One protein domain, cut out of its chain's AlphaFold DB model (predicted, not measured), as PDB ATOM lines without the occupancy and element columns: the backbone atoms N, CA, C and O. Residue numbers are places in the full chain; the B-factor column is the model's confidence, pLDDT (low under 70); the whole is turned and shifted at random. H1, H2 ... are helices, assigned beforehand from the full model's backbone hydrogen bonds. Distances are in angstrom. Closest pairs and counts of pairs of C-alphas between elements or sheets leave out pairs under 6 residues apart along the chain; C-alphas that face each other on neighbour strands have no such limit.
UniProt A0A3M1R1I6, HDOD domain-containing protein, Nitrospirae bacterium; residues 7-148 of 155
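This is residues 7 to 148 of the 155 residues of the protein "HDOD domain-containing protein" of Nitrospirae bacterium (UniProt A0A3M1R1I6). Four helices, H5, H6, H7 and H8, stand side by side in a row, each at a shallow tilt to the next, and H7, the longest, touches four other helices. H1 packs across H6 and H7, H2 crosses H5, the hairpin of H3 and H4 makes one end of the domain, and H9 lies at the other end. The printed part has 142 residues with nine named helices, H1 to H9 in order along the chain, and no named strand; the class is all helix. It is compact, with a radius of gyration of the C-alphas of 14.8 A, and spans 43 by 32 by 25 A.

H1 is residues 7 to 15, with C-alpha 7 at (-9.025, -7.985, -33.278). H2 is residues 18 to 26 and H3 residues 28 to 37. H4, residues 41 to 52, is 15.6 A from first to last C-alpha, and H5, residues 56 to 66, is 15.1 A. H6 is residues 71 to 77. H7, residues 92 to 108, is 24.3 A long and begins with C-alpha 92 at (2.597, -4.106, -38.703). H8 is residues 124 to 129. H9, residues 136 to 148, is 18.0 A long and ends with C-alpha 148 at (-24.484, 9.654, -32.893).

The hub is H7. With its residues 92 to 97 alone it touches H6 at a shallow tilt of 23 degrees, the same way; the closest C-alphas, of Ala 76 and Ala 97, are 4.5 A apart. H7 and H8 form a hairpin at 24 degrees, the closest C-alphas being those of Ala 98 and Ala 126, 4.8 A apart. H1 touches H7 at a steep tilt of 54 degrees, Gly 13 to Ile 100 being the closest C-alphas at 5.8 A, and touches H6, with the C-alphas of Ala 12 and Val 77 closest at 5.9 A. H9 only just touches H7, with 3 pairs of C-alphas within 8 A, the closest those of Leu 106 and Arg 140 at 6.6 A. H5 and H6 form a hairpin at 26 degrees; the closest C-alphas, of Ala 61 and Val 74, are 5.0 A apart. H2 and H5 touch about perpendicular, at 81 degrees, with the C-alphas of Gly 19 and Thr 60 closest at 4.2 A. H2 and H3 touch only at the corner by their link, the closest C-alphas being those of Leu 24 and Tyr 31 at 5.3 A. H3 and H4 form a hairpin at a steep tilt of 37 degrees, only just past shallow, with the C-alphas of Val 35 and Leu 44 closest at 6.3 A. H3 and H9 are apart. In H1 to H9 every O i to N i+4 pair is within hydrogen-bond range.

The two C-alphas farthest apart, of Glu 29 and Asp 133, are 44.6 A apart. The printed part has no cut. The links from H6 to H7, residues 78 to 91, and from H7 to H8, residues 109 to 123, are long. The mean pLDDT of the printed part is 93.2, and no printed residue is under 70.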
ATOM      1  N   GLU A   7      -9.161  -7.615 -34.682       94.25
ATOM      2  CA  GLU A   7      -9.025  -7.985 -33.278       94.25
ATOM      3  C   GLU A   7      -7.877  -7.218 -32.605       94.25
ATOM      4  O   GLU A   7      -8.042  -6.728 -31.488       94.25
ATOM      5  N   ASP A   8      -6.753  -7.045 -33.308       94.12
ATOM      6  CA  ASP A   8      -5.620  -6.256 -32.817       94.12
ATOM      7  C   ASP A   8      -5.969  -4.764 -32.763       94.12
ATOM      8  O   ASP A   8      -5.640  -4.100 -31.785       94.12
ATOM      9  N   ALA A   9      -6.673  -4.232 -33.771       95.25
ATOM     10  CA  ALA A   9      -7.157  -2.848 -33.766       95.25
ATOM     11  C   ALA A   9      -8.106  -2.584 -32.593       95.25
ATOM     12  O   ALA A   9      -7.965  -1.584 -31.894       95.25
ATOM     13  N   TYR A  10      -9.038  -3.501 -32.339       95.50
ATOM     14  CA  TYR A  10      -9.964  -3.393 -31.220       95.50
ATOM     15  C   TYR A  10      -9.231  -3.418 -29.873       95.50
ATOM     16  O   TYR A  10      -9.457  -2.558 -29.021       95.50
ATOM     17  N   ALA A  11      -8.313  -4.371 -29.687       95.75
ATOM     18  CA  ALA A  11      -7.524  -4.473 -28.465       95.75
ATOM     19  C   ALA A  11      -6.613  -3.250 -28.261       95.75
ATOM     20  O   ALA A  11      -6.552  -2.715 -27.158       95.75
ATOM     21  N   ALA A  12      -5.935  -2.782 -29.311       96.00
ATOM     22  CA  ALA A  12      -5.082  -1.600 -29.242       96.00
ATOM     23  C   ALA A  12      -5.893  -0.337 -28.927       96.00
ATOM     24  O   ALA A  12      -5.492   0.429 -28.056       96.00
ATOM     25  N   GLY A  13      -7.054  -0.154 -29.565       95.56
ATOM     26  CA  GLY A  13      -7.954   0.967 -29.285       95.56
ATOM     27  C   GLY A  13      -8.433   0.982 -27.835       95.56
ATOM     28  O   GLY A  13      -8.433   2.029 -27.200       95.56
ATOM     29  N   LEU A  14      -8.744  -0.184 -27.261       95.44
ATOM     30  CA  LEU A  14      -9.118  -0.289 -25.848       95.44
ATOM     31  C   LEU A  14      -7.964   0.057 -24.889       95.44
ATOM     32  O   LEU A  14      -8.206   0.523 -23.777       95.44
ATOM     33  N   LEU A  15      -6.720  -0.214 -25.285       96.44
ATOM     34  CA  LEU A  15      -5.560  -0.172 -24.391       96.44
ATOM     35  C   LEU A  15      -4.686   1.076 -24.532       96.44
ATOM     36  O   LEU A  15      -3.867   1.301 -23.646       96.44
ATOM     37  N   HIS A  16      -4.813   1.853 -25.610       94.81
ATOM     38  CA  HIS A  16      -3.810   2.856 -25.990       94.81
ATOM     39  C   HIS A  16      -3.463   3.875 -24.891       94.81
ATOM     40  O   HIS A  16      -2.282   4.105 -24.631       94.81
ATOM     41  N   ASP A  17      -4.461   4.364 -24.157       94.56
ATOM     42  CA  ASP A  17      -4.276   5.351 -23.086       94.56
ATOM     43  C   ASP A  17      -4.302   4.744 -21.673       94.56
ATOM     44  O   ASP A  17      -4.429   5.449 -20.668       94.56
ATOM     45  N   LEU A  18      -4.135   3.421 -21.540       96.31
ATOM     46  CA  LEU A  18      -4.090   2.769 -20.226       96.31
ATOM     47  C   LEU A  18      -2.982   3.353 -19.332       96.31
ATOM     48  O   LEU A  18      -3.155   3.455 -18.117       96.31
ATOM     49  N   GLY A  19      -1.864   3.778 -19.922       97.00
ATOM     50  CA  GLY A  19      -0.780   4.476 -19.241       97.00
ATOM     51  C   GLY A  19      -1.237   5.733 -18.507       97.00
ATOM     52  O   GLY A  19      -0.818   5.941 -17.368       97.00
ATOM     53  N   MET A  20      -2.164   6.509 -19.078       97.06
ATOM     54  CA  MET A  20      -2.710   7.700 -18.421       97.06
ATOM     55  C   MET A  20      -3.485   7.331 -17.154       97.06
ATOM     56  O   MET A  20      -3.308   7.948 -16.107       97.06
ATOM     57  N   VAL A  21      -4.289   6.263 -17.200       96.62
ATOM     58  CA  VAL A  21      -5.036   5.763 -16.029       96.62
ATOM     59  C   VAL A  21      -4.087   5.307 -14.918       96.62
ATOM     60  O   VAL A  21      -4.357   5.502 -13.730       96.62
ATOM     61  N   LEU A  22      -2.962   4.693 -15.283       97.00
ATOM     62  CA  LEU A  22      -1.957   4.235 -14.325       97.00
ATOM     63  C   LEU A  22      -1.212   5.400 -13.678       97.00
ATOM     64  O   LEU A  22      -1.017   5.384 -12.460       97.00
ATOM     65  N   LEU A  23      -0.827   6.403 -14.467       97.81
ATOM     66  CA  LEU A  23      -0.183   7.616 -13.969       97.81
ATOM     67  C   LEU A  23      -1.134   8.418 -13.073       97.81
ATOM     68  O   LEU A  23      -0.746   8.790 -11.966       97.81
ATOM     69  N   LEU A  24      -2.405   8.545 -13.466       97.50
ATOM     70  CA  LEU A  24      -3.465   9.110 -12.629       97.50
ATOM     71  C   LEU A  24      -3.591   8.362 -11.299       97.50
ATOM     72  O   LEU A  24      -3.681   8.967 -10.239       97.50
ATOM     73  N   ARG A  25      -3.567   7.027 -11.315       97.44
ATOM     74  CA  ARG A  25      -3.648   6.237 -10.080       97.44
ATOM     75  C   ARG A  25      -2.408   6.394  -9.195       97.44
ATOM     76  O   ARG A  25      -2.529   6.291  -7.973       97.44
ATOM     77  N   ALA A  26      -1.232   6.565  -9.791       96.44
ATOM     78  CA  ALA A  26       0.021   6.732  -9.064       96.44
ATOM     79  C   ALA A  26       0.117   8.108  -8.387       96.44
ATOM     80  O   ALA A  26       0.701   8.211  -7.307       96.44
ATOM     81  N   ASP A  27      -0.470   9.136  -9.000       97.44
ATOM     82  CA  ASP A  27      -0.421  10.516  -8.527       97.44
ATOM     83  C   ASP A  27      -1.673  11.312  -8.958       97.44
ATOM     84  O   ASP A  27      -1.607  12.088  -9.911       97.44
ATOM     85  N   PRO A  28      -2.821  11.132  -8.276       97.62
ATOM     86  CA  PRO A  28      -4.106  11.654  -8.749       97.62
ATOM     87  C   PRO A  28      -4.128  13.169  -8.963       97.62
ATOM     88  O   PRO A  28      -4.360  13.634 -10.073       97.62
ATOM     89  N   GLU A  29      -3.817  13.945  -7.924       97.00
ATOM     90  CA  GLU A  29      -3.893  15.412  -7.980       97.00
ATOM     91  C   GLU A  29      -2.831  16.006  -8.921       97.00
ATOM     92  O   GLU A  29      -3.092  16.959  -9.662       97.00
ATOM     93  N   GLY A  30      -1.619  15.441  -8.906       97.31
ATOM     94  CA  GLY A  30      -0.526  15.912  -9.751       97.31
ATOM     95  C   GLY A  30      -0.761  15.608 -11.226       97.31
ATOM     96  O   GLY A  30      -0.488  16.457 -12.072       97.31
ATOM     97  N   TYR A  31      -1.301  14.432 -11.538       97.81
ATOM     98  CA  TYR A  31      -1.574  14.034 -12.910       97.81
ATOM     99  C   TYR A  31      -2.807  14.734 -13.491       97.81
ATOM    100  O   TYR A  31      -2.760  15.170 -14.637       97.81
ATOM    101  N   GLU A  32      -3.871  14.939 -12.706       96.38
ATOM    102  CA  GLU A  32      -5.005  15.781 -13.123       96.38
ATOM    103  C   GLU A  32      -4.542  17.189 -13.507       96.38
ATOM    104  O   GLU A  32      -4.948  17.720 -14.541       96.38
ATOM    105  N   THR A  33      -3.641  17.772 -12.709       96.75
ATOM    106  CA  THR A  33      -3.050  19.084 -13.004       96.75
ATOM    107  C   THR A  33      -2.235  19.046 -14.298       96.75
ATOM    108  O   THR A  33      -2.416  19.909 -15.150       96.75
ATOM    109  N   LEU A  34      -1.389  18.027 -14.484       97.00
ATOM    110  CA  LEU A  34      -0.602  17.856 -15.708       97.00
ATOM    111  C   LEU A  34      -1.478  17.779 -16.962       97.00
ATOM    112  O   LEU A  34      -1.186  18.457 -17.943       97.00
ATOM    113  N   VAL A  35      -2.545  16.978 -16.930       95.94
ATOM    114  CA  VAL A  35      -3.474  16.847 -18.061       95.94
ATOM    115  C   VAL A  35      -4.177  18.176 -18.331       95.94
ATOM    116  O   VAL A  35      -4.239  18.598 -19.478       95.94
ATOM    117  N   ALA A  36      -4.646  18.874 -17.293       94.75
ATOM    118  CA  ALA A  36      -5.339  20.156 -17.443       94.75
ATOM    119  C   ALA A  36      -4.437  21.298 -17.950       94.75
ATOM    120  O   ALA A  36      -4.919  22.217 -18.613       94.75
ATOM    121  N   GLU A  37      -3.145  21.269 -17.617       95.88
ATOM    122  CA  GLU A  37      -2.154  22.251 -18.075       95.88
ATOM    123  C   GLU A  37      -1.579  21.919 -19.462       95.88
ATOM    124  O   GLU A  37      -0.987  22.788 -20.108       95.88
ATOM    125  N   SER A  38      -1.764  20.684 -19.932       95.38
ATOM    126  CA  SER A  38      -1.312  20.236 -21.249       95.38
ATOM    127  C   SER A  38      -2.344  20.572 -22.322       95.38
ATOM    128  O   SER A  38      -3.538  20.341 -22.157       95.38
ATOM    129  N   GLY A  39      -1.887  21.128 -23.447       90.75
ATOM    130  CA  GLY A  39      -2.765  21.421 -24.586       90.75
ATOM    131  C   GLY A  39      -3.048  20.195 -25.455       90.75
ATOM    132  O   GLY A  39      -4.158  20.036 -25.952       90.75
ATOM    133  N   ASP A  40      -2.045  19.335 -25.616       93.31
ATOM    134  CA  ASP A  40      -2.041  18.159 -26.486       93.31
ATOM    135  C   ASP A  40      -1.223  17.012 -25.860       93.31
ATOM    136  O   ASP A  40      -0.584  17.170 -24.810       93.31
ATOM    137  N   TYR A  41      -1.250  15.840 -26.506       93.25
ATOM    138  CA  TYR A  41      -0.531  14.646 -26.047       93.25
ATOM    139  C   TYR A  41       0.994  14.808 -26.062       93.25
ATOM    140  O   TYR A  41       1.670  14.207 -25.225       93.25
ATOM    141  N   ASP A  42       1.549  15.635 -26.951       92.69
ATOM    142  CA  ASP A  42       2.993  15.890 -27.001       92.69
ATOM    143  C   ASP A  42       3.460  16.665 -25.767       92.69
ATOM    144  O   ASP A  42       4.411  16.258 -25.087       92.69
ATOM    145  N   THR A  43       2.743  17.740 -25.434       95.00
ATOM    146  CA  THR A  43       2.995  18.561 -24.247       95.00
ATOM    147  C   THR A  43       2.814  17.734 -22.973       95.00
ATOM    148  O   THR A  43       3.660  17.793 -22.075       95.00
ATOM    149  N   LEU A  44       1.763  16.903 -22.913       96.50
ATOM    150  CA  LEU A  44       1.550  15.988 -21.791       96.50
ATOM    151  C   LEU A  44       2.720  15.012 -21.646       96.50
ATOM    152  O   LEU A  44       3.277  14.879 -20.557       96.50
ATOM    153  N   ALA A  45       3.143  14.371 -22.736       96.06
ATOM    154  CA  ALA A  45       4.233  13.405 -22.700       96.06
ATOM    155  C   ALA A  45       5.563  14.046 -22.254       96.06
ATOM    156  O   ALA A  45       6.363  13.416 -21.560       96.06
ATOM    157  N   GLU A  46       5.833  15.302 -22.623       96.75
ATOM    158  CA  GLU A  46       6.986  16.049 -22.102       96.75
ATOM    159  C   GLU A  46       6.905  16.272 -20.592       96.75
ATOM    160  O   GLU A  46       7.881  16.023 -19.873       96.75
ATOM    161  N   ALA A  47       5.743  16.702 -20.106       97.56
ATOM    162  CA  ALA A  47       5.532  16.985 -18.696       97.56
ATOM    163  C   ALA A  47       5.572  15.703 -17.837       97.56
ATOM    164  O   ALA A  47       6.164  15.688 -16.753       97.56
ATOM    165  N   GLU A  48       5.047  14.593 -18.354       98.12
ATOM    166  CA  GLU A  48       5.162  13.265 -17.749       98.12
ATOM    167  C   GLU A  48       6.609  12.804 -17.652       98.12
ATOM    168  O   GLU A  48       7.052  12.412 -16.573       98.12
ATOM    169  N   ARG A  49       7.389  12.917 -18.736       97.69
ATOM    170  CA  ARG A  49       8.816  12.564 -18.707       97.69
ATOM    171  C   ARG A  49       9.580  13.405 -17.688       97.69
ATOM    172  O   ARG A  49      10.450  12.872 -17.002       97.69
ATOM    173  N   ALA A  50       9.243  14.686 -17.544       97.81
ATOM    174  CA  ALA A  50       9.845  15.548 -16.529       97.81
ATOM    175  C   ALA A  50       9.486  15.121 -15.091       97.81
ATOM    176  O   ALA A  50      10.317  15.257 -14.190       97.81
ATOM    177  N   ARG A  51       8.274  14.595 -14.868       97.19
ATOM    178  CA  ARG A  51       7.774  14.202 -13.542       97.19
ATOM    179  C   ARG A  51       8.132  12.770 -13.137       97.19
ATOM    180  O   ARG A  51       8.525  12.542 -11.995       97.19
ATOM    181  N   PHE A  52       7.987  11.815 -14.051       97.19
ATOM    182  CA  PHE A  52       8.083  10.375 -13.792       97.19
ATOM    183  C   PHE A  52       9.312   9.720 -14.437       97.19
ATOM    184  O   PHE A  52       9.696   8.618 -14.045       97.19
ATOM    185  N   GLY A  53       9.955  10.389 -15.400       97.56
ATOM    186  CA  GLY A  53      11.075   9.845 -16.178       97.56
ATOM    187  C   GLY A  53      10.661   9.011 -17.398       97.56
ATOM    188  O   GLY A  53      11.532   8.503 -18.099       97.56
ATOM    189  N   PHE A  54       9.359   8.877 -17.648       97.38
ATOM    190  CA  PHE A  54       8.734   8.174 -18.773       97.38
ATOM    191  C   PHE A  54       7.355   8.799 -19.048       97.38
ATOM    192  O   PHE A  54       6.857   9.546 -18.205       97.38
ATOM    193  N   ASP A  55       6.756   8.524 -20.208       97.62
ATOM    194  CA  ASP A  55       5.404   8.997 -20.558       97.62
ATOM    195  C   ASP A  55       4.327   7.905 -20.505       97.62
ATOM    196  O   ASP A  55       4.606   6.722 -20.288       97.62
ATOM    197  N   HIS A  56       3.067   8.305 -20.687       97.50
ATOM    198  CA  HIS A  56       1.922   7.401 -20.735       97.50
ATOM    199  C   HIS A  56       2.085   6.318 -21.808       97.50
ATOM    200  O   HIS A  56       1.723   5.174 -21.552       97.50
ATOM    201  N   GLY A  57       2.685   6.619 -22.964       96.94
ATOM    202  CA  GLY A  57       2.972   5.615 -23.991       96.94
ATOM    203  C   GLY A  57       3.941   4.540 -23.490       96.94
ATOM    204  O   GLY A  57       3.687   3.341 -23.644       96.94
ATOM    205  N   ASP A  58       5.017   4.952 -22.815       97.38
ATOM    206  CA  ASP A  58       5.971   4.031 -22.189       97.38
ATOM    207  C   ASP A  58       5.283   3.167 -21.107       97.38
ATOM    208  O   ASP A  58       5.499   1.954 -21.030       97.38
ATOM    209  N   ALA A  59       4.405   3.775 -20.298       97.88
ATOM    210  CA  ALA A  59       3.622   3.087 -19.271       97.88
ATOM    211  C   ALA A  59       2.637   2.063 -19.864       97.88
ATOM    212  O   ALA A  59       2.564   0.927 -19.378       97.88
ATOM    213  N   THR A  60       1.913   2.430 -20.928       97.75
ATOM    214  CA  THR A  60       1.007   1.527 -21.649       97.75
ATOM    215  C   THR A  60       1.777   0.320 -22.187       97.75
ATOM    216  O   THR A  60       1.378  -0.826 -21.952       97.75
ATOM    217  N   ALA A  61       2.915   0.547 -22.851       97.19
ATOM    218  CA  ALA A  61       3.749  -0.524 -23.389       97.19
ATOM    219  C   ALA A  61       4.294  -1.447 -22.287       97.19
ATOM    220  O   ALA A  61       4.281  -2.670 -22.440       97.19
ATOM    221  N   ALA A  62       4.724  -0.890 -21.151       97.50
ATOM    222  CA  ALA A  62       5.226  -1.672 -20.024       97.50
ATOM    223  C   ALA A  62       4.165  -2.632 -19.458       97.50
ATOM    224  O   ALA A  62       4.473  -3.792 -19.170       97.50
ATOM    225  N   VAL A  63       2.909  -2.187 -19.334       97.06
ATOM    226  CA  VAL A  63       1.813  -3.053 -18.872       97.06
ATOM    227  C   VAL A  63       1.405  -4.073 -19.926       97.06
ATOM    228  O   VAL A  63       1.245  -5.248 -19.588       97.06
ATOM    229  N   ALA A  64       1.311  -3.676 -21.196       97.06
ATOM    230  CA  ALA A  64       1.041  -4.604 -22.292       97.06
ATOM    231  C   ALA A  64       2.084  -5.738 -22.342       97.06
ATOM    232  O   ALA A  64       1.728  -6.912 -22.467       97.06
ATOM    233  N   LEU A  65       3.365  -5.398 -22.161       97.56
ATOM    234  CA  LEU A  65       4.453  -6.368 -22.065       97.56
ATOM    235  C   LEU A  65       4.301  -7.267 -20.831       97.56
ATOM    236  O   LEU A  65       4.442  -8.484 -20.932       97.56
ATOM    237  N   HIS A  66       3.981  -6.690 -19.670       97.44
ATOM    238  CA  HIS A  66       3.789  -7.446 -18.431       97.44
ATOM    239  C   HIS A  66       2.635  -8.458 -18.519       97.44
ATOM    240  O   HIS A  66       2.714  -9.549 -17.954       97.44
ATOM    241  N   TRP A  67       1.577  -8.128 -19.261       97.56
ATOM    242  CA  TRP A  67       0.460  -9.033 -19.542       97.56
ATOM    243  C   TRP A  67       0.766 -10.093 -20.606       97.56
ATOM    244  O   TRP A  67      -0.091 -10.928 -20.887       97.56
ATOM    245  N   ASN A  68       1.988 -10.119 -21.149       97.19
ATOM    246  CA  ASN A  68       2.409 -11.005 -22.235       97.19
ATOM    247  C   ASN A  68       1.549 -10.845 -23.499       97.19
ATOM    248  O   ASN A  68       1.229 -11.832 -24.168       97.19
ATOM    249  N   LEU A  69       1.153  -9.608 -23.821       96.56
ATOM    250  CA  LEU A  69       0.492  -9.330 -25.091       96.56
ATOM    251  C   LEU A  69       1.473  -9.504 -26.267       96.56
ATOM    252  O   LEU A  69       2.685  -9.354 -26.089       96.56
ATOM    253  N   PRO A  70       0.968  -9.807 -27.477       95.62
ATOM    254  CA  PRO A  70       1.774  -9.859 -28.693       95.62
ATOM    255  C   PRO A  70       2.669  -8.624 -28.879       95.62
ATOM    256  O   PRO A  70       2.217  -7.497 -28.688       95.62
ATOM    257  N   GLU A  71       3.910  -8.822 -29.336       94.00
ATOM    258  CA  GLU A  71       4.886  -7.734 -29.549       94.00
ATOM    259  C   GLU A  71       4.347  -6.617 -30.452       94.00
ATOM    260  O   GLU A  71       4.624  -5.442 -30.223       94.00
ATOM    261  N   VAL A  72       3.522  -6.977 -31.443       93.75
ATOM    262  CA  VAL A  72       2.856  -6.012 -32.326       93.75
ATOM    263  C   VAL A  72       1.941  -5.056 -31.562       93.75
ATOM    264  O   VAL A  72       1.956  -3.861 -31.845       93.75
ATOM    265  N   LEU A  73       1.201  -5.559 -30.570       95.62
ATOM    266  CA  LEU A  73       0.327  -4.750 -29.727       95.62
ATOM    267  C   LEU A  73       1.155  -3.877 -28.795       95.62
ATOM    268  O   LEU A  73       0.918  -2.679 -28.751       95.62
ATOM    269  N   VAL A  74       2.160  -4.454 -28.123       96.31
ATOM    270  CA  VAL A  74       3.059  -3.723 -27.212       96.31
ATOM    271  C   VAL A  74       3.703  -2.528 -27.916       96.31
ATOM    272  O   VAL A  74       3.672  -1.412 -27.402       96.31
ATOM    273  N   ALA A  75       4.256  -2.753 -29.110       95.38
ATOM    274  CA  ALA A  75       4.901  -1.705 -29.889       95.38
ATOM    275  C   ALA A  75       3.903  -0.661 -30.413       95.38
ATOM    276  O   ALA A  75       4.228   0.523 -30.436       95.38
ATOM    277  N   ALA A  76       2.699  -1.074 -30.823       95.62
ATOM    278  CA  ALA A  76       1.703  -0.151 -31.355       95.62
ATOM    279  C   ALA A  76       1.124   0.776 -30.277       95.62
ATOM    280  O   ALA A  76       1.097   1.989 -30.471       95.62
ATOM    281  N   VAL A  77       0.702   0.227 -29.131       96.25
ATOM    282  CA  VAL A  77       0.053   1.017 -28.068       96.25
ATOM    283  C   VAL A  77       1.000   2.034 -27.430       96.25
ATOM    284  O   VAL A  77       0.565   3.110 -27.046       96.25
ATOM    285  N   GLY A  78       2.306   1.747 -27.378       95.00
ATOM    286  CA  GLY A  78       3.302   2.700 -26.872       95.00
ATOM    287  C   GLY A  78       3.644   3.853 -27.826       95.00
ATOM    288  O   GLY A  78       4.381   4.768 -27.445       95.00
ATOM    289  N   ALA A  79       3.146   3.802 -29.067       93.81
ATOM    290  CA  ALA A  79       3.507   4.716 -30.148       93.81
ATOM    291  C   ALA A  79       2.321   5.499 -30.738       93.81
ATOM    292  O   ALA A  79       2.530   6.255 -31.683       93.81
ATOM    293  N   VAL A  80       1.097   5.346 -30.216       90.19
ATOM    294  CA  VAL A  80      -0.127   5.955 -30.787       90.19
ATOM    295  C   VAL A  80      -0.014   7.470 -30.950       90.19
ATOM    296  O   VAL A  80      -0.382   8.001 -31.994       90.19
ATOM    297  N   HIS A  81       0.573   8.155 -29.975       87.31
ATOM    298  CA  HIS A  81       0.739   9.611 -30.021       87.31
ATOM    299  C   HIS A  81       2.064  10.052 -30.652       87.31
ATOM    300  O   HIS A  81       2.308  11.240 -30.803       87.31
ATOM    301  N   ARG A  82       2.934   9.100 -31.022       87.50
ATOM    302  CA  ARG A  82       4.295   9.338 -31.529       87.50
ATOM    303  C   ARG A  82       4.730   8.225 -32.482       87.50
ATOM    304  O   ARG A  82       5.536   7.354 -32.131       87.50
ATOM    305  N   LEU A  83       4.171   8.226 -33.693       88.19
ATOM    306  CA  LEU A  83       4.377   7.166 -34.690       88.19
ATOM    307  C   LEU A  83       5.849   6.984 -35.087       88.19
ATOM    308  O   LEU A  83       6.255   5.892 -35.496       88.19
ATOM    309  N   GLU A  84       6.675   8.018 -34.927       86.44
ATOM    310  CA  GLU A  84       8.119   7.971 -35.146       86.44
ATOM    311  C   GLU A  84       8.857   7.025 -34.183       86.44
ATOM    312  O   GLU A  84       9.978   6.612 -34.484       86.44
ATOM    313  N   ARG A  85       8.225   6.611 -33.071       86.38
ATOM    314  CA  ARG A  85       8.760   5.586 -32.156       86.38
ATOM    315  C   ARG A  85       8.878   4.207 -32.807       86.38
ATOM    316  O   ARG A  85       9.712   3.407 -32.383       86.38
ATOM    317  N   VAL A  86       8.091   3.918 -33.847       88.00
ATOM    318  CA  VAL A  86       8.196   2.657 -34.593       88.00
ATOM    319  C   VAL A  86       9.126   2.850 -35.789       88.00
ATOM    320  O   VAL A  86       8.711   3.342 -36.836       88.00
ATOM    321  N   ALA A  87      10.391   2.452 -35.633       80.50
ATOM    322  CA  ALA A  87      11.460   2.735 -36.596       80.50
ATOM    323  C   ALA A  87      11.235   2.149 -38.001       80.50
ATOM    324  O   ALA A  87      11.638   2.751 -38.992       80.50
ATOM    325  N   GLU A  88      10.616   0.971 -38.101       86.75
ATOM    326  CA  GLU A  88      10.366   0.323 -39.388       86.75
ATOM    327  C   GLU A  88       9.093   0.889 -40.038       86.75
ATOM    328  O   GLU A  88       7.963   0.604 -39.614       86.75
ATOM    329  N   GLU A  89       9.286   1.698 -41.084       79.56
ATOM    330  CA  GLU A  89       8.219   2.189 -41.957       79.56
ATOM    331  C   GLU A  89       7.436   1.021 -42.570       79.56
ATOM    332  O   GLU A  89       8.004   0.013 -42.985       79.56
ATOM    333  N   GLY A  90       6.105   1.132 -42.603       81.69
ATOM    334  CA  GLY A  90       5.252   0.064 -43.130       81.69
ATOM    335  C   GLY A  90       5.288  -1.243 -42.320       81.69
ATOM    336  O   GLY A  90       4.815  -2.276 -42.798       81.69
ATOM    337  N   SER A  91       5.814  -1.253 -41.095       91.12
ATOM    338  CA  SER A  91       5.699  -2.417 -40.211       91.12
ATOM    339  C   SER A  91       4.261  -2.603 -39.700       91.12
ATOM    340  O   SER A  91       3.448  -1.675 -39.688       91.12
ATOM    341  N   ALA A  92       3.916  -3.826 -39.279       92.38
ATOM    342  CA  ALA A  92       2.597  -4.106 -38.703       92.38
ATOM    343  C   ALA A  92       2.277  -3.254 -37.453       92.38
ATOM    344  O   ALA A  92       1.172  -2.712 -37.410       92.38
ATOM    345  N   PRO A  93       3.209  -3.043 -36.496       94.12
ATOM    346  CA  PRO A  93       2.957  -2.167 -35.355       94.12
ATOM    347  C   PRO A  93       2.724  -0.715 -35.767       94.12
ATOM    348  O   PRO A  93       1.831  -0.076 -35.227       94.12
ATOM    349  N   ARG A  94       3.471  -0.197 -36.757       93.94
ATOM    350  CA  ARG A  94       3.306   1.189 -37.220       93.94
ATOM    351  C   ARG A  94       1.943   1.416 -37.868       93.94
ATOM    352  O   ARG A  94       1.311   2.432 -37.608       93.94
ATOM    353  N   ARG A  95       1.464   0.457 -38.669       93.94
ATOM    354  CA  ARG A  95       0.107   0.510 -39.239       93.94
ATOM    355  C   ARG A  95      -0.975   0.409 -38.173       93.94
ATOM    356  O   ARG A  95      -1.967   1.122 -38.254       93.94
ATOM    357  N   LEU A  96      -0.789  -0.468 -37.190       95.31
ATOM    358  CA  LEU A  96      -1.727  -0.594 -36.080       95.31
ATOM    359  C   LEU A  96      -1.779   0.703 -35.264       95.31
ATOM    360  O   LEU A  96      -2.867   1.217 -35.046       95.31
ATOM    361  N   ALA A  97      -0.628   1.279 -34.907       95.50
ATOM    362  CA  ALA A  97      -0.555   2.566 -34.220       95.50
ATOM    363  C   ALA A  97      -1.243   3.671 -35.032       95.50
ATOM    364  O   ALA A  97      -2.121   4.331 -34.499       95.50
ATOM    365  N   ALA A  98      -0.952   3.789 -36.335       94.81
ATOM    366  CA  ALA A  98      -1.592   4.776 -37.208       94.81
ATOM    367  C   ALA A  98      -3.119   4.606 -37.287       94.81
ATOM    368  O   ALA A  98      -3.850   5.594 -37.329       94.81
ATOM    369  N   CYS A  99      -3.616   3.365 -37.265       95.06
ATOM    370  CA  CYS A  99      -5.049   3.085 -37.200       95.06
ATOM    371  C   CYS A  99      -5.671   3.652 -35.917       95.06
ATOM    372  O   CYS A  99      -6.755   4.230 -35.974       95.06
ATOM    373  N   ILE A 100      -4.986   3.508 -34.779       95.50
ATOM    374  CA  ILE A 100      -5.459   4.041 -33.497       95.50
ATOM    375  C   ILE A 100      -5.318   5.561 -33.441       95.50
ATOM    376  O   ILE A 100      -6.276   6.217 -33.058       95.50
ATOM    377  N   THR A 101      -4.205   6.136 -33.905       94.69
ATOM    378  CA  THR A 101      -4.012   7.595 -33.998       94.69
ATOM    379  C   THR A 101      -5.119   8.251 -34.818       94.69
ATOM    380  O   THR A 101      -5.636   9.307 -34.461       94.69
ATOM    381  N   LEU A 102      -5.504   7.622 -35.934       94.81
ATOM    382  CA  LEU A 102      -6.584   8.119 -36.775       94.81
ATOM    383  C   LEU A 102      -7.937   8.024 -36.062       94.81
ATOM    384  O   LEU A 102      -8.710   8.976 -36.111       94.81
ATOM    385  N   ALA A 103      -8.220   6.904 -35.394       94.12
ATOM    386  CA  ALA A 103      -9.455   6.725 -34.637       94.12
ATOM    387  C   ALA A 103      -9.569   7.720 -33.468       94.12
ATOM    388  O   ALA A 103     -10.598   8.382 -33.343       94.12
ATOM    389  N   ASP A 104      -8.512   7.870 -32.665       93.88
ATOM    390  CA  ASP A 104      -8.467   8.814 -31.543       93.88
ATOM    391  C   ASP A 104      -8.638  10.257 -32.027       93.88
ATOM    392  O   ASP A 104      -9.477  10.995 -31.516       93.88
ATOM    393  N   GLY A 105      -7.959  10.641 -33.109       93.94
ATOM    394  CA  GLY A 105      -8.120  11.980 -33.661       93.94
ATOM    395  C   GLY A 105      -9.532  12.264 -34.198       93.94
ATOM    396  O   GLY A 105     -10.063  13.355 -33.992       93.94
ATOM    397  N   LEU A 106     -10.204  11.279 -34.811       93.88
ATOM    398  CA  LEU A 106     -11.614  11.406 -35.217       93.88
ATOM    399  C   LEU A 106     -12.560  11.560 -34.008       93.88
ATOM    400  O   LEU A 106     -13.566  12.275 -34.104       93.88
ATOM    401  N   CYS A 107     -12.242  10.925 -32.878       92.12
ATOM    402  CA  CYS A 107     -12.924  11.132 -31.599       92.12
ATOM    403  C   CYS A 107     -12.633  12.532 -31.024       92.12
ATOM    404  O   CYS A 107     -13.553  13.220 -30.575       92.12
ATOM    405  N   ALA A 108     -11.386  12.998 -31.097       91.69
ATOM    406  CA  ALA A 108     -10.967  14.317 -30.627       91.69
ATOM    407  C   ALA A 108     -11.629  15.465 -31.410       91.69
ATOM    408  O   ALA A 108     -12.088  16.428 -30.800       91.69
ATOM    409  N   GLU A 109     -11.809  15.334 -32.734       91.94
ATOM    410  CA  GLU A 109     -12.602  16.274 -33.553       91.94
ATOM    411  C   GLU A 109     -14.036  16.482 -33.020       91.94
ATOM    412  O   GLU A 109     -14.678  17.486 -33.330       91.94
ATOM    413  N   ARG A 110     -14.550  15.528 -32.233       89.88
ATOM    414  CA  ARG A 110     -15.896  15.533 -31.635       89.88
ATOM    415  C   ARG A 110     -15.893  15.863 -30.143       89.88
ATOM    416  O   ARG A 110     -16.948  15.815 -29.520       89.88
ATOM    417  N   GLY A 111     -14.740  16.206 -29.570       90.00
ATOM    418  CA  GLY A 111     -14.612  16.524 -28.148       90.00
ATOM    419  C   GLY A 111     -14.708  15.305 -27.226       90.00
ATOM    420  O   GLY A 111     -15.080  15.461 -26.067       90.00
ATOM    421  N   LEU A 112     -14.410  14.103 -27.734       89.88
ATOM    422  CA  LEU A 112     -14.394  12.863 -26.945       89.88
ATOM    423  C   LEU A 112     -13.004  12.506 -26.393       89.88
ATOM    424  O   LEU A 112     -12.876  11.528 -25.663       89.88
ATOM    425  N   SER A 113     -11.976  13.283 -26.737       89.12
ATOM    426  CA  SER A 113     -10.625  13.146 -26.189       89.12
ATOM    427  C   SER A 113     -10.423  14.131 -25.029       89.12
ATOM    428  O   SER A 113     -10.956  15.246 -25.087       89.12
ATOM    429  N   PRO A 114      -9.672  13.762 -23.971       86.75
ATOM    430  CA  PRO A 114      -9.342  14.677 -22.879       86.75
ATOM    431  C   PRO A 114      -8.400  15.811 -23.305       86.75
ATOM    432  O   PRO A 114      -8.318  16.821 -22.607       86.75
ATOM    433  N   LEU A 115      -7.688  15.646 -24.422       91.25
ATOM    434  CA  LEU A 115      -6.697  16.588 -24.932       91.25
ATOM    435  C   LEU A 115      -7.089  17.098 -26.320       91.25
ATOM    436  O   LEU A 115      -7.873  16.478 -27.041       91.25
ATOM    437  N   ALA A 116      -6.550  18.259 -26.698       89.56
ATOM    438  CA  ALA A 116      -6.761  18.772 -28.039       89.56
ATOM    439  C   ALA A 116      -5.894  18.015 -29.051       89.56
ATOM    440  O   ALA A 116      -4.828  17.481 -28.739       89.56
ATOM    441  N   LEU A 117      -6.351  18.029 -30.301       87.50
ATOM    442  CA  LEU A 117      -5.541  17.605 -31.433       87.50
ATOM    443  C   LEU A 117      -4.266  18.455 -31.528       87.50
ATOM    444  O   LEU A 117      -4.340  19.676 -31.329       87.50
ATOM    445  N   PRO A 118      -3.123  17.854 -31.902       85.50
ATOM    446  CA  PRO A 118      -1.902  18.614 -32.093       85.50
ATOM    447  C   PRO A 118      -2.067  19.629 -33.240       85.50
ATOM    448  O   PRO A 118      -2.842  19.405 -34.184       85.50
ATOM    449  N   PRO A 119      -1.346  20.764 -33.202       84.62
ATOM    450  CA  PRO A 119      -1.439  21.785 -34.238       84.62
ATOM    451  C   PRO A 119      -1.182  21.229 -35.644       84.62
ATOM    452  O   PRO A 119      -0.148  20.624 -35.909       84.62
ATOM    453  N   GLY A 120      -2.107  21.490 -36.571       88.06
ATOM    454  CA  GLY A 120      -1.980  21.056 -37.966       88.06
ATOM    455  C   GLY A 120      -2.407  19.612 -38.232       88.06
ATOM    456  O   GLY A 120      -2.292  19.166 -39.370       88.06
ATOM    457  N   TRP A 121      -2.931  18.900 -37.231       90.12
ATOM    458  CA  TRP A 121      -3.512  17.581 -37.448       90.12
ATOM    459  C   TRP A 121      -4.721  17.655 -38.390       90.12
ATOM    460  O   TRP A 121      -5.656  18.428 -38.171       90.12
ATOM    461  N   ASP A 122      -4.715  16.820 -39.427       92.56
ATOM    462  CA  ASP A 122      -5.843  16.621 -40.344       92.56
ATOM    463  C   ASP A 122      -6.170  15.134 -40.584       92.56
ATOM    464  O   ASP A 122      -7.118  14.823 -41.313       92.56
ATOM    465  N   GLY A 123      -5.404  14.227 -39.963       91.88
ATOM    466  CA  GLY A 123      -5.497  12.772 -40.104       91.88
ATOM    467  C   GLY A 123      -4.812  12.191 -41.350       91.88
ATOM    468  O   GLY A 123      -4.752  10.967 -41.490       91.88
ATOM    469  N   SER A 124      -4.280  13.020 -42.255       92.75
ATOM    470  CA  SER A 124      -3.756  12.573 -43.556       92.75
ATOM    471  C   SER A 124      -2.506  11.705 -43.432       92.75
ATOM    472  O   SER A 124      -2.396  10.692 -44.121       92.75
ATOM    473  N   GLU A 125      -1.599  12.048 -42.516       90.50
ATOM    474  CA  GLU A 125      -0.381  11.276 -42.258       90.50
ATOM    475  C   GLU A 125      -0.703   9.870 -41.735       90.50
ATOM    476  O   GLU A 125      -0.193   8.876 -42.255       90.50
ATOM    477  N   ALA A 126      -1.607   9.773 -40.756       91.69
ATOM    478  CA  ALA A 126      -2.036   8.494 -40.201       91.69
ATOM    479  C   ALA A 126      -2.740   7.631 -41.262       91.69
ATOM    480  O   ALA A 126      -2.435   6.446 -41.393       91.69
ATOM    481  N   LEU A 127      -3.624   8.223 -42.075       92.75
ATOM    482  CA  LEU A 127      -4.307   7.506 -43.154       92.75
ATOM    483  C   LEU A 127      -3.335   7.017 -44.240       92.75
ATOM    484  O   LEU A 127      -3.470   5.886 -44.709       92.75
ATOM    485  N   ALA A 128      -2.341   7.827 -44.618       91.00
ATOM    486  CA  ALA A 128      -1.354   7.458 -45.632       91.00
ATOM    487  C   ALA A 128      -0.576   6.187 -45.251       91.00
ATOM    488  O   ALA A 128      -0.291   5.353 -46.110       91.00
ATOM    489  N   LEU A 129      -0.292   5.996 -43.958       90.00
ATOM    490  CA  LEU A 129       0.396   4.807 -43.446       90.00
ATOM    491  C   LEU A 129      -0.446   3.526 -43.536       90.00
ATOM    492  O   LEU A 129       0.114   2.431 -43.490       90.00
ATOM    493  N   LEU A 130      -1.770   3.635 -43.663       89.69
ATOM    494  CA  LEU A 130      -2.666   2.479 -43.746       89.69
ATOM    495  C   LEU A 130      -2.748   1.874 -45.151       89.69
ATOM    496  O   LEU A 130      -3.280   0.772 -45.280       89.69
ATOM    497  N   GLU A 131      -2.230   2.563 -46.178       84.94
ATOM    498  CA  GLU A 131      -2.320   2.148 -47.591       84.94
ATOM    499  C   GLU A 131      -3.763   1.752 -47.982       84.94
ATOM    500  O   GLU A 131      -4.001   0.745 -48.652       84.94
ATOM    501  N   SER A 132      -4.741   2.513 -47.484       82.94
ATOM    502  CA  SER A 132      -6.170   2.252 -47.657       82.94
ATOM    503  C   SER A 132      -6.730   2.978 -48.880       82.94
ATOM    504  O   SER A 132      -6.293   4.078 -49.204       82.94
ATOM    505  N   ASP A 133      -7.757   2.397 -49.504       86.94
ATOM    506  CA  ASP A 133      -8.556   3.058 -50.548       86.94
ATOM    507  C   ASP A 133      -9.600   4.034 -49.962       86.94
ATOM    508  O   ASP A 133     -10.357   4.660 -50.703       86.94
ATOM    509  N   LEU A 134      -9.690   4.129 -48.630       87.69
ATOM    510  CA  LEU A 134     -10.604   5.033 -47.931       87.69
ATOM    511  C   LEU A 134     -10.041   6.455 -47.883       87.69
ATOM    512  O   LEU A 134      -8.841   6.643 -47.696       87.69
ATOM    513  N   ASP A 135     -10.926   7.446 -47.954       93.06
ATOM    514  CA  ASP A 135     -10.602   8.849 -47.702       93.06
ATOM    515  C   ASP A 135     -11.063   9.310 -46.304       93.06
ATOM    516  O   ASP A 135     -11.888   8.679 -45.634       93.06
ATOM    517  N   LEU A 136     -10.499  10.429 -45.840       93.38
ATOM    518  CA  LEU A 136     -10.814  11.002 -44.527       93.38
ATOM    519  C   LEU A 136     -12.263  11.482 -44.410       93.38
ATOM    520  O   LEU A 136     -12.807  11.493 -43.308       93.38
ATOM    521  N   GLU A 137     -12.886  11.909 -45.509       94.31
ATOM    522  CA  GLU A 137     -14.276  12.376 -45.499       94.31
ATOM    523  C   GLU A 137     -15.224  11.217 -45.176       94.31
ATOM    524  O   GLU A 137     -16.049  11.317 -44.267       94.31
ATOM    525  N   THR A 138     -15.012  10.076 -45.829       94.06
ATOM    526  CA  THR A 138     -15.719   8.821 -45.584       94.06
ATOM    527  C   THR A 138     -15.538   8.370 -44.137       94.06
ATOM    528  O   THR A 138     -16.510   8.026 -43.467       94.06
ATOM    529  N   LEU A 139     -14.309   8.410 -43.612       93.44
ATOM    530  CA  LEU A 139     -14.044   8.027 -42.222       93.44
ATOM    531  C   LEU A 139     -14.727   8.961 -41.215       93.44
ATOM    532  O   LEU A 139     -15.326   8.483 -40.252       93.44
ATOM    533  N   ARG A 140     -14.709  10.277 -41.452       94.50
ATOM    534  CA  ARG A 140     -15.436  11.253 -40.624       94.50
ATOM    535  C   ARG A 140     -16.944  11.021 -40.662       94.50
ATOM    536  O   ARG A 140     -17.588  11.141 -39.617       94.50
ATOM    537  N   GLN A 141     -17.502  10.679 -41.823       92.88
ATOM    538  CA  GLN A 141     -18.919  10.343 -41.950       92.88
ATOM    539  C   GLN A 141     -19.259   9.102 -41.115       92.88
ATOM    540  O   GLN A 141     -20.145   9.170 -40.266       92.88
ATOM    541  N   VAL A 142     -18.516   8.003 -41.292       90.81
ATOM    542  CA  VAL A 142     -18.737   6.747 -40.554       90.81
ATOM    543  C   VAL A 142     -18.590   6.947 -39.043       90.81
ATOM    544  O   VAL A 142     -19.422   6.465 -38.272       90.81
ATOM    545  N   ALA A 143     -17.570   7.693 -38.607       89.88
ATOM    546  CA  ALA A 143     -17.384   8.033 -37.198       89.88
ATOM    547  C   ALA A 143     -18.552   8.876 -36.661       89.88
ATOM    548  O   ALA A 143     -19.040   8.622 -35.565       89.88
ATOM    549  N   GLY A 144     -19.039   9.847 -37.442       89.19
ATOM    550  CA  GLY A 144     -20.219  10.641 -37.094       89.19
ATOM    551  C   GLY A 144     -21.467   9.781 -36.900       89.19
ATOM    552  O   GLY A 144     -22.107   9.860 -35.858       89.19
ATOM    553  N   GLU A 145     -21.776   8.913 -37.862       88.69
ATOM    554  CA  GLU A 145     -22.937   8.017 -37.792       88.69
ATOM    555  C   GLU A 145     -22.854   7.046 -36.608       88.69
ATOM    556  O   GLU A 145     -23.856   6.820 -35.931       88.69
ATOM    557  N   SER A 146     -21.668   6.499 -36.336       84.00
ATOM    558  CA  SER A 146     -21.460   5.526 -35.256       84.00
ATOM    559  C   SER A 146     -21.604   6.166 -33.873       84.00
ATOM    560  O   SER A 146     -22.282   5.617 -33.011       84.00
ATOM    561  N   LEU A 147     -21.018   7.350 -33.676       78.19
ATOM    562  CA  LEU A 147     -21.013   8.040 -32.381       78.19
ATOM    563  C   LEU A 147     -22.348   8.738 -32.077       78.19
ATOM    564  O   LEU A 147     -22.706   8.899 -30.915       78.19
ATOM    565  N   SER A 148     -23.130   9.116 -33.095       73.44
ATOM    566  CA  SER A 148     -24.484   9.654 -32.893       73.44
ATOM    567  C   SER A 148     -25.524   8.590 -32.522       73.44
ATOM    568  O   SER A 148     -26.585   8.936 -32.007       73.44
TER     569      SER A 148